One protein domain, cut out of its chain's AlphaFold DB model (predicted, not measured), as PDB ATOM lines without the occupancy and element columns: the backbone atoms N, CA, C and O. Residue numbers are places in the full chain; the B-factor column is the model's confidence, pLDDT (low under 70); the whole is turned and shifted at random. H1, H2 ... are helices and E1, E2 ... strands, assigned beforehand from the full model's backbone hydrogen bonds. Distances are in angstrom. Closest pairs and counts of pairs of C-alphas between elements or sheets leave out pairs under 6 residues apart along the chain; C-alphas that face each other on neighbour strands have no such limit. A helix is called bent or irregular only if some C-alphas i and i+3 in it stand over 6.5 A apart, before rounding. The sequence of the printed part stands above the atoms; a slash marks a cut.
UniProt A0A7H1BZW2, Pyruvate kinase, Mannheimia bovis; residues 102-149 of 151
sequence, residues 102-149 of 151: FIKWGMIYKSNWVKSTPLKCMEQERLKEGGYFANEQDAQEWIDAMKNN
ATOM      1  N   PHE A 102      46.868 -37.062  43.314       94.81
ATOM      2  CA  PHE A 102      47.149 -37.610  41.996       94.81
ATOM      3  C   PHE A 102      48.583 -37.309  41.581       94.81
ATOM      4  O   PHE A 102      49.177 -36.319  42.009       94.81
ATOM      5  N   ILE A 103      49.114 -38.136  40.685       94.56
ATOM      6  CA  ILE A 103      50.437 -37.929  40.099       94.56
ATOM      7  C   ILE A 103      50.277 -37.171  38.776       94.56
ATOM      8  O   ILE A 103      49.414 -37.484  37.947       94.56
ATOM      9  N   LYS A 104      51.101 -36.144  38.564       91.75
ATOM     10  CA  LYS A 104      51.224 -35.438  37.283       91.75
ATOM     11  C   LYS A 104      52.668 -34.983  37.110       91.75
ATOM     12  O   LYS A 104      53.254 -34.448  38.040       91.75
ATOM     13  N   TRP A 105      53.253 -35.219  35.935       88.69
ATOM     14  CA  TRP A 105      54.652 -34.857  35.647       88.69
ATOM     15  C   TRP A 105      55.660 -35.366  36.702       88.69
ATOM     16  O   TRP A 105      56.639 -34.695  37.009       88.69
ATOM     17  N   GLY A 106      55.404 -36.544  37.288       88.12
ATOM     18  CA  GLY A 106      56.257 -37.127  38.331       88.12
ATOM     19  C   GLY A 106      56.173 -36.441  39.701       88.12
ATOM     20  O   GLY A 106      56.998 -36.732  40.564       88.12
ATOM     21  N   MET A 107      55.200 -35.551  39.908       91.88
ATOM     22  CA  MET A 107      54.938 -34.874  41.178       91.88
ATOM     23  C   MET A 107      53.559 -35.254  41.719       91.88
ATOM     24  O   MET A 107      52.631 -35.528  40.952       91.88
ATOM     25  N   ILE A 108      53.429 -35.248  43.044       96.06
ATOM     26  CA  ILE A 108      52.175 -35.518  43.749       96.06
ATOM     27  C   ILE A 108      51.439 -34.194  43.967       96.06
ATOM     28  O   ILE A 108      52.019 -33.220  44.444       96.06
ATOM     29  N   TYR A 109      50.154 -34.163  43.628       95.56
ATOM     30  CA  TYR A 109      49.272 -33.018  43.833       95.56
ATOM     31  C   TYR A 109      48.066 -33.432  44.667       95.56
ATOM     32  O   TYR A 109      47.414 -34.434  44.367       95.56
ATOM     33  N   LYS A 110      47.720 -32.636  45.682       94.62
ATOM     34  CA  LYS A 110      46.460 -32.802  46.415       94.62
ATOM     35  C   LYS A 110      45.297 -32.292  45.573       94.62
ATOM     36  O   LYS A 110      45.385 -31.230  44.955       94.62
ATOM     37  N   SER A 111      44.207 -33.047  45.555       91.25
ATOM     38  CA  SER A 111      42.946 -32.569  45.008       91.25
ATOM     39  C   SER A 111      42.312 -31.570  45.970       91.25
ATOM     40  O   SER A 111      42.273 -31.797  47.178       91.25
ATOM     41  N   ASN A 112      41.770 -30.486  45.418       90.06
ATOM     42  CA  ASN A 112      40.955 -29.523  46.162       90.06
ATOM     43  C   ASN A 112      39.469 -29.926  46.187       90.06
ATOM     44  O   ASN A 112      38.620 -29.123  46.572       90.06
ATOM     45  N   TRP A 113      39.140 -31.131  45.717       91.38
ATOM     46  CA  TRP A 113      37.773 -31.628  45.695       91.38
ATOM     47  C   TRP A 113      37.231 -31.834  47.113       91.38
ATOM     48  O   TRP A 113      37.898 -32.406  47.977       91.38
ATOM     49  N   VAL A 114      35.988 -31.401  47.318       90.06
ATOM     50  CA  VAL A 114      35.232 -31.565  48.565       90.06
ATOM     51  C   VAL A 114      33.901 -32.248  48.281       90.06
ATOM     52  O   VAL A 114      33.323 -32.073  47.203       90.06
ATOM     53  N   LYS A 115      33.373 -32.996  49.256       88.88
ATOM     54  CA  LYS A 115      32.196 -33.864  49.064       88.88
ATOM     55  C   LYS A 115      30.929 -33.113  48.634       88.88
ATOM     56  O   LYS A 115      30.043 -33.702  48.020       88.88
ATOM     57  N   SER A 116      30.841 -31.820  48.939       88.00
ATOM     58  CA  SER A 116      29.727 -30.944  48.553       88.00
ATOM     59  C   SER A 116      29.751 -30.504  47.085       88.00
ATOM     60  O   SER A 116      28.806 -29.862  46.631       88.00
ATOM     61  N   THR A 117      30.807 -30.834  46.335       86.75
ATOM     62  CA  THR A 117      30.974 -30.435  44.934       86.75
ATOM     63  C   THR A 117      30.996 -31.649  44.006       86.75
ATOM     64  O   THR A 117      31.662 -32.638  44.308       86.75
ATOM     65  N   PRO A 118      30.301 -31.619  42.856       87.81
ATOM     66  CA  PRO A 118      30.453 -32.670  41.860       87.81
ATOM     67  C   PRO A 118      31.862 -32.615  41.253       87.81
ATOM     68  O   PRO A 118      32.406 -31.533  41.031       87.81
ATOM     69  N   LEU A 119      32.440 -33.782  40.954       87.94
ATOM     70  CA  LEU A 119      33.694 -33.860  40.199       87.94
ATOM     71  C   LEU A 119      33.510 -33.231  38.816       87.94
ATOM     72  O   LEU A 119      32.523 -33.506  38.125       87.94
ATOM     73  N   LYS A 120      34.492 -32.448  38.377       90.69
ATOM     74  CA  LYS A 120      34.574 -31.948  37.000       90.69
ATOM     75  C   LYS A 120      34.892 -33.097  36.042       90.69
ATOM     76  O   LYS A 120      35.464 -34.102  36.452       90.69
ATOM     77  N   CYS A 121      34.591 -32.915  34.752       90.38
ATOM     78  CA  CYS A 121      34.857 -33.896  33.686       90.38
ATOM     79  C   CYS A 121      36.261 -34.534  33.797       90.38
ATOM     80  O   CYS A 121      36.368 -35.742  33.985       90.38
ATOM     81  N   MET A 122      37.317 -33.714  33.849       87.69
ATOM     82  CA  MET A 122      38.703 -34.193  33.959       87.69
ATOM     83  C   MET A 122      38.986 -34.999  35.238       87.69
ATOM     84  O   MET A 122      39.844 -35.879  35.254       87.69
ATOM     85  N   GLU A 123      38.309 -34.679  36.342       90.50
ATOM     86  CA  GLU A 123      38.484 -35.386  37.612       90.50
ATOM     87  C   GLU A 123      37.729 -36.721  37.591       90.50
ATOM     88  O   GLU A 123      38.222 -37.712  38.120       90.50
ATOM     89  N   GLN A 124      36.570 -36.779  36.931       91.31
ATOM     90  CA  GLN A 124      35.836 -38.026  36.726       91.31
ATOM     91  C   GLN A 124      36.609 -38.996  35.833       91.31
ATOM     92  O   GLN A 124      36.687 -40.180  36.151       91.31
ATOM     93  N   GLU A 125      37.182 -38.509  34.733       92.75
ATOM     94  CA  GLU A 125      38.009 -39.318  33.829       92.75
ATOM     95  C   GLU A 125      39.226 -39.876  34.564       92.75
ATOM     96  O   GLU A 125      39.412 -41.089  34.613       92.75
ATOM     97  N   ARG A 126      39.968 -39.014  35.269       93.00
ATOM     98  CA  ARG A 126      41.117 -39.438  36.074       93.00
ATOM     99  C   ARG A 126      40.749 -40.489  37.121       93.00
ATOM    100  O   ARG A 126      41.522 -41.413  37.342       93.00
ATOM    101  N   LEU A 127      39.591 -40.366  37.776       93.38
ATOM    102  CA  LEU A 127      39.127 -41.370  38.737       93.38
ATOM    103  C   LEU A 127      38.828 -42.711  38.053       93.38
ATOM    104  O   LEU A 127      39.250 -43.750  38.551       93.38
ATOM    105  N   LYS A 128      38.156 -42.692  36.895       92.62
ATOM    106  CA  LYS A 128      37.869 -43.904  36.105       92.62
ATOM    107  C   LYS A 128      39.139 -44.606  35.629       92.62
ATOM    108  O   LYS A 128      39.160 -45.830  35.554       92.62
ATOM    109  N   GLU A 129      40.187 -43.844  35.345       92.88
ATOM    110  CA  GLU A 129      41.501 -44.349  34.935       92.88
ATOM    111  C   GLU A 129      42.378 -44.808  36.116       92.88
ATOM    112  O   GLU A 129      43.501 -45.256  35.905       92.88
ATOM    113  N   GLY A 130      41.896 -44.707  37.362       93.06
ATOM    114  CA  GLY A 130      42.675 -45.073  38.549       93.06
ATOM    115  C   GLY A 130      43.806 -44.087  38.868       93.06
ATOM    116  O   GLY A 130      44.823 -44.463  39.438       93.06
ATOM    117  N   GLY A 131      43.653 -42.817  38.499       93.38
ATOM    118  CA  GLY A 131      44.666 -41.775  38.685       93.38
ATOM    119  C   GLY A 131      44.634 -41.058  40.039       93.38
ATOM    120  O   GLY A 131      45.336 -40.052  40.188       93.38
ATOM    121  N   TYR A 132      43.814 -41.516  40.992       95.69
ATOM    122  CA  TYR A 132      43.727 -40.963  42.346       95.69
ATOM    123  C   TYR A 132      44.118 -41.979  43.419       95.69
ATOM    124  O   TYR A 132      43.734 -43.148  43.366       95.69
ATOM    125  N   PHE A 133      44.806 -41.479  44.443       95.69
ATOM    126  CA  PHE A 133      45.307 -42.230  45.590       95.69
ATOM    127  C   PHE A 133      44.759 -41.641  46.892       95.69
ATOM    128  O   PHE A 133      44.430 -40.449  46.953       95.69
ATOM    129  N   ALA A 134      44.653 -42.461  47.942       93.62
ATOM    130  CA  ALA A 134      44.025 -42.044  49.196       93.62
ATOM    131  C   ALA A 134      44.837 -40.979  49.944       93.62
ATOM    132  O   ALA A 134      44.257 -40.167  50.663       93.62
ATOM    133  N   ASN A 135      46.162 -41.000  49.796       93.81
ATOM    134  CA  ASN A 135      47.099 -40.111  50.471       93.81
ATOM    135  C   ASN A 135      48.429 -40.031  49.685       93.81
ATOM    136  O   ASN A 135      48.635 -40.778  48.728       93.81
ATOM    137  N   GLU A 136      49.324 -39.122  50.083       94.38
ATOM    138  CA  GLU A 136      50.609 -38.911  49.398       94.38
ATOM    139  C   GLU A 136      51.548 -40.122  49.472       94.38
ATOM    140  O   GLU A 136      52.287 -40.353  48.520       94.38
ATOM    141  N   GLN A 137      51.502 -40.909  50.551       94.00
ATOM    142  CA  GLN A 137      52.323 -42.114  50.702       94.00
ATOM    143  C   GLN A 137      51.963 -43.147  49.630       94.00
ATOM    144  O   GLN A 137      52.849 -43.641  48.937       94.00
ATOM    145  N   ASP A 138      50.667 -43.390  49.419       94.69
ATOM    146  CA  ASP A 138      50.199 -44.316  48.387       94.69
ATOM    147  C   ASP A 138      50.678 -43.882  46.988       94.69
ATOM    148  O   ASP A 138      51.127 -44.699  46.187       94.69
ATOM    149  N   ALA A 139      50.610 -42.581  46.687       94.44
ATOM    150  CA  ALA A 139      51.095 -42.034  45.419       94.44
ATOM    151  C   ALA A 139      52.629 -42.109  45.297       94.44
ATOM    152  O   ALA A 139      53.153 -42.322  44.200       94.44
ATOM    153  N   GLN A 140      53.354 -41.952  46.404       93.69
ATOM    154  CA  GLN A 140      54.809 -42.046  46.429       93.69
ATOM    155  C   GLN A 140      55.283 -43.472  46.129       93.69
ATOM    156  O   GLN A 140      56.204 -43.631  45.334       93.69
ATOM    157  N   GLU A 141      54.606 -44.501  46.648       93.38
ATOM    158  CA  GLU A 141      54.921 -45.904  46.335       93.38
ATOM    159  C   GLU A 141      54.824 -46.198  44.832       93.38
ATOM    160  O   GLU A 141      55.679 -46.883  44.264       93.38
ATOM    161  N   TRP A 142      53.838 -45.609  44.150       92.44
ATOM    162  CA  TRP A 142      53.728 -45.684  42.693       92.44
ATOM    163  C   TRP A 142      54.870 -44.947  41.975       92.44
ATOM    164  O   TRP A 142      55.401 -45.462  40.989       92.44
ATOM    165  N   ILE A 143      55.280 -43.764  42.449       91.88
ATOM    166  CA  ILE A 143      56.438 -43.038  41.894       91.88
ATOM    167  C   ILE A 143      57.724 -43.848  42.062       91.88
ATOM    168  O   ILE A 143      58.505 -43.957  41.114       91.88
ATOM    169  N   ASP A 144      57.941 -44.421  43.239       90.38
ATOM    170  CA  ASP A 144      59.137 -45.196  43.551       90.38
ATOM    171  C   ASP A 144      59.182 -46.477  42.717       90.38
ATOM    172  O   ASP A 144      60.221 -46.800  42.142       90.38
ATOM    173  N   ALA A 145      58.043 -47.149  42.535       88.31
ATOM    174  CA  ALA A 145      57.932 -48.292  41.635       88.31
ATOM    175  C   ALA A 145      58.210 -47.931  40.166       88.31
ATOM    176  O   ALA A 145      58.830 -48.714  39.448       88.31
ATOM    177  N   MET A 146      57.802 -46.743  39.707       85.06
ATOM    178  CA  MET A 146      58.131 -46.268  38.357       85.06
ATOM    179  C   MET A 146      59.622 -45.936  38.201       85.06
ATOM    180  O   MET A 146      60.183 -46.186  37.133       85.06
ATOM    181  N   LYS A 147      60.266 -45.392  39.245       82.38
ATOM    182  CA  LYS A 147      61.686 -44.993  39.245       82.38
ATOM    183  C   LYS A 147      62.656 -46.153  39.461       82.38
ATOM    184  O   LYS A 147      63.739 -46.127  38.894       82.38
ATOM    185  N   ASN A 148      62.265 -47.181  40.210       68.44
ATOM    186  CA  ASN A 148      63.079 -48.377  40.453       68.44
ATOM    187  C   ASN A 148      63.147 -49.329  39.238       68.44
ATOM    188  O   ASN A 148      63.539 -50.489  39.367       68.44
ATOM    189  N   ASN A 149      62.788 -48.854  38.042       59.81
ATOM    190  CA  ASN A 149      62.852 -49.631  36.813       59.81
ATOM    191  C   ASN A 149      64.228 -49.486  36.149       59.81
ATOM    192  O   ASN A 149      64.432 -48.599  35.323       59.81
TER     193      ASN A 149
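AT A GLANCE: This is residues 102 to 149 of the 151 residues of the protein "Pyruvate kinase" of Mannheimia bovis (UniProt A0A7H1BZW2). The model is a loose rod: a small hairpin of two strands, E1 and E2, with H2 packed on it through residues 136 to 143, and, toward the other end of the rod, a wide loop that passes through H1. This loop runs out from E2 through residues 111 to 120, turns near Ser 116, comes back through H1 and returns along residues 129 to 135 to H2, whose far end and the last printed residues make the opposite end of the rod. The printed part has 48 residues with two named strands and two named helices, in the order E1, E2, H1, H2, and the sheet of order E1 - E2 is antiparallel. The class is mixed, helices and strands, with 20 residues in helices and 7 in strands. The whole is only just loose, close to compact, with a radius of gyration of the C-alphas of 11.8 A, and the C-alphas span 38 by 17 by 15 A.

IN THESE COORDINATES: The printed part begins with E1, residues 102 to 104, a short strand whose first C-alpha, that of Phe 102, is at (47.149, -37.610, 41.996). E2, residues 107 to 110, measures 10.2 A from first to last C-alpha, and C-alpha 110 is at (46.460, -32.802, 46.415). H1, residues 121 to 128, measures 10.7 A from its first C-alpha to its last, beginning with C-alpha 121 at (34.857, -33.896, 33.686). H2, residues 136 to 147, is the longest helix by residues and measures 16.2 A. Its last C-alpha, that of Lys 147, is at (61.686, -44.993, 39.245). Neither helix is bent.

HOW THE PARTS SIT: E1 and E2 are antiparallel neighbours and form a hairpin, with 141 degrees between their N-to-C directions. The C-alphas of Ile 103 and Ile 108 face each other at 4.7 A. Across the pair, N 102 and O 109 are within hydrogen-bond range at 2.9 A, and so are N 104 and O 107, also at 2.9 A. Between H2 and the hairpin of E1 and E2, 11 pairs of C-alphas with E2 and 9 with E1 are within 10 A, made by residues 136 to 143 of H2. Its closest pair with E2 is that of the C-alphas of Ile 108 and Glu 136, 6.8 A apart, and 4 pairs of C-alphas of E2 and H2 are within 8 A. With E1 the closest C-alphas are those of Ile 103 and Ala 139, also 6.8 A apart, and 2 pairs are within 8 A. From centre to centre H2 is 10.1 A from E1 and 10.9 A from E2. H1 is apart from E1, and it is apart from H2 as well, though the two helices follow each other in the chain. In H1 every O i to N i+4 pair is within hydrogen-bond range, while in H2 it is 7 of 8.

THE WHOLE: The outline is a rod, and the two C-alphas farthest apart are those of Ser 116 and Asn 149, at 39.8 A. The first and last printed C-alphas, those of Phe 102 and Asn 149, are 20.4 A apart. The printed residues run from 102 to 149 without a gap, in a full chain of 151 residues. The link from E1 to E2 is tight, with 2 residues. The links from E2 to H1, with 10 residues, and from H1 to H2, with 7 residues, are short, and no link is long. The mean pLDDT of the printed part is 90.5, and the model's confidence is low, under 70, at residues 148 to 149.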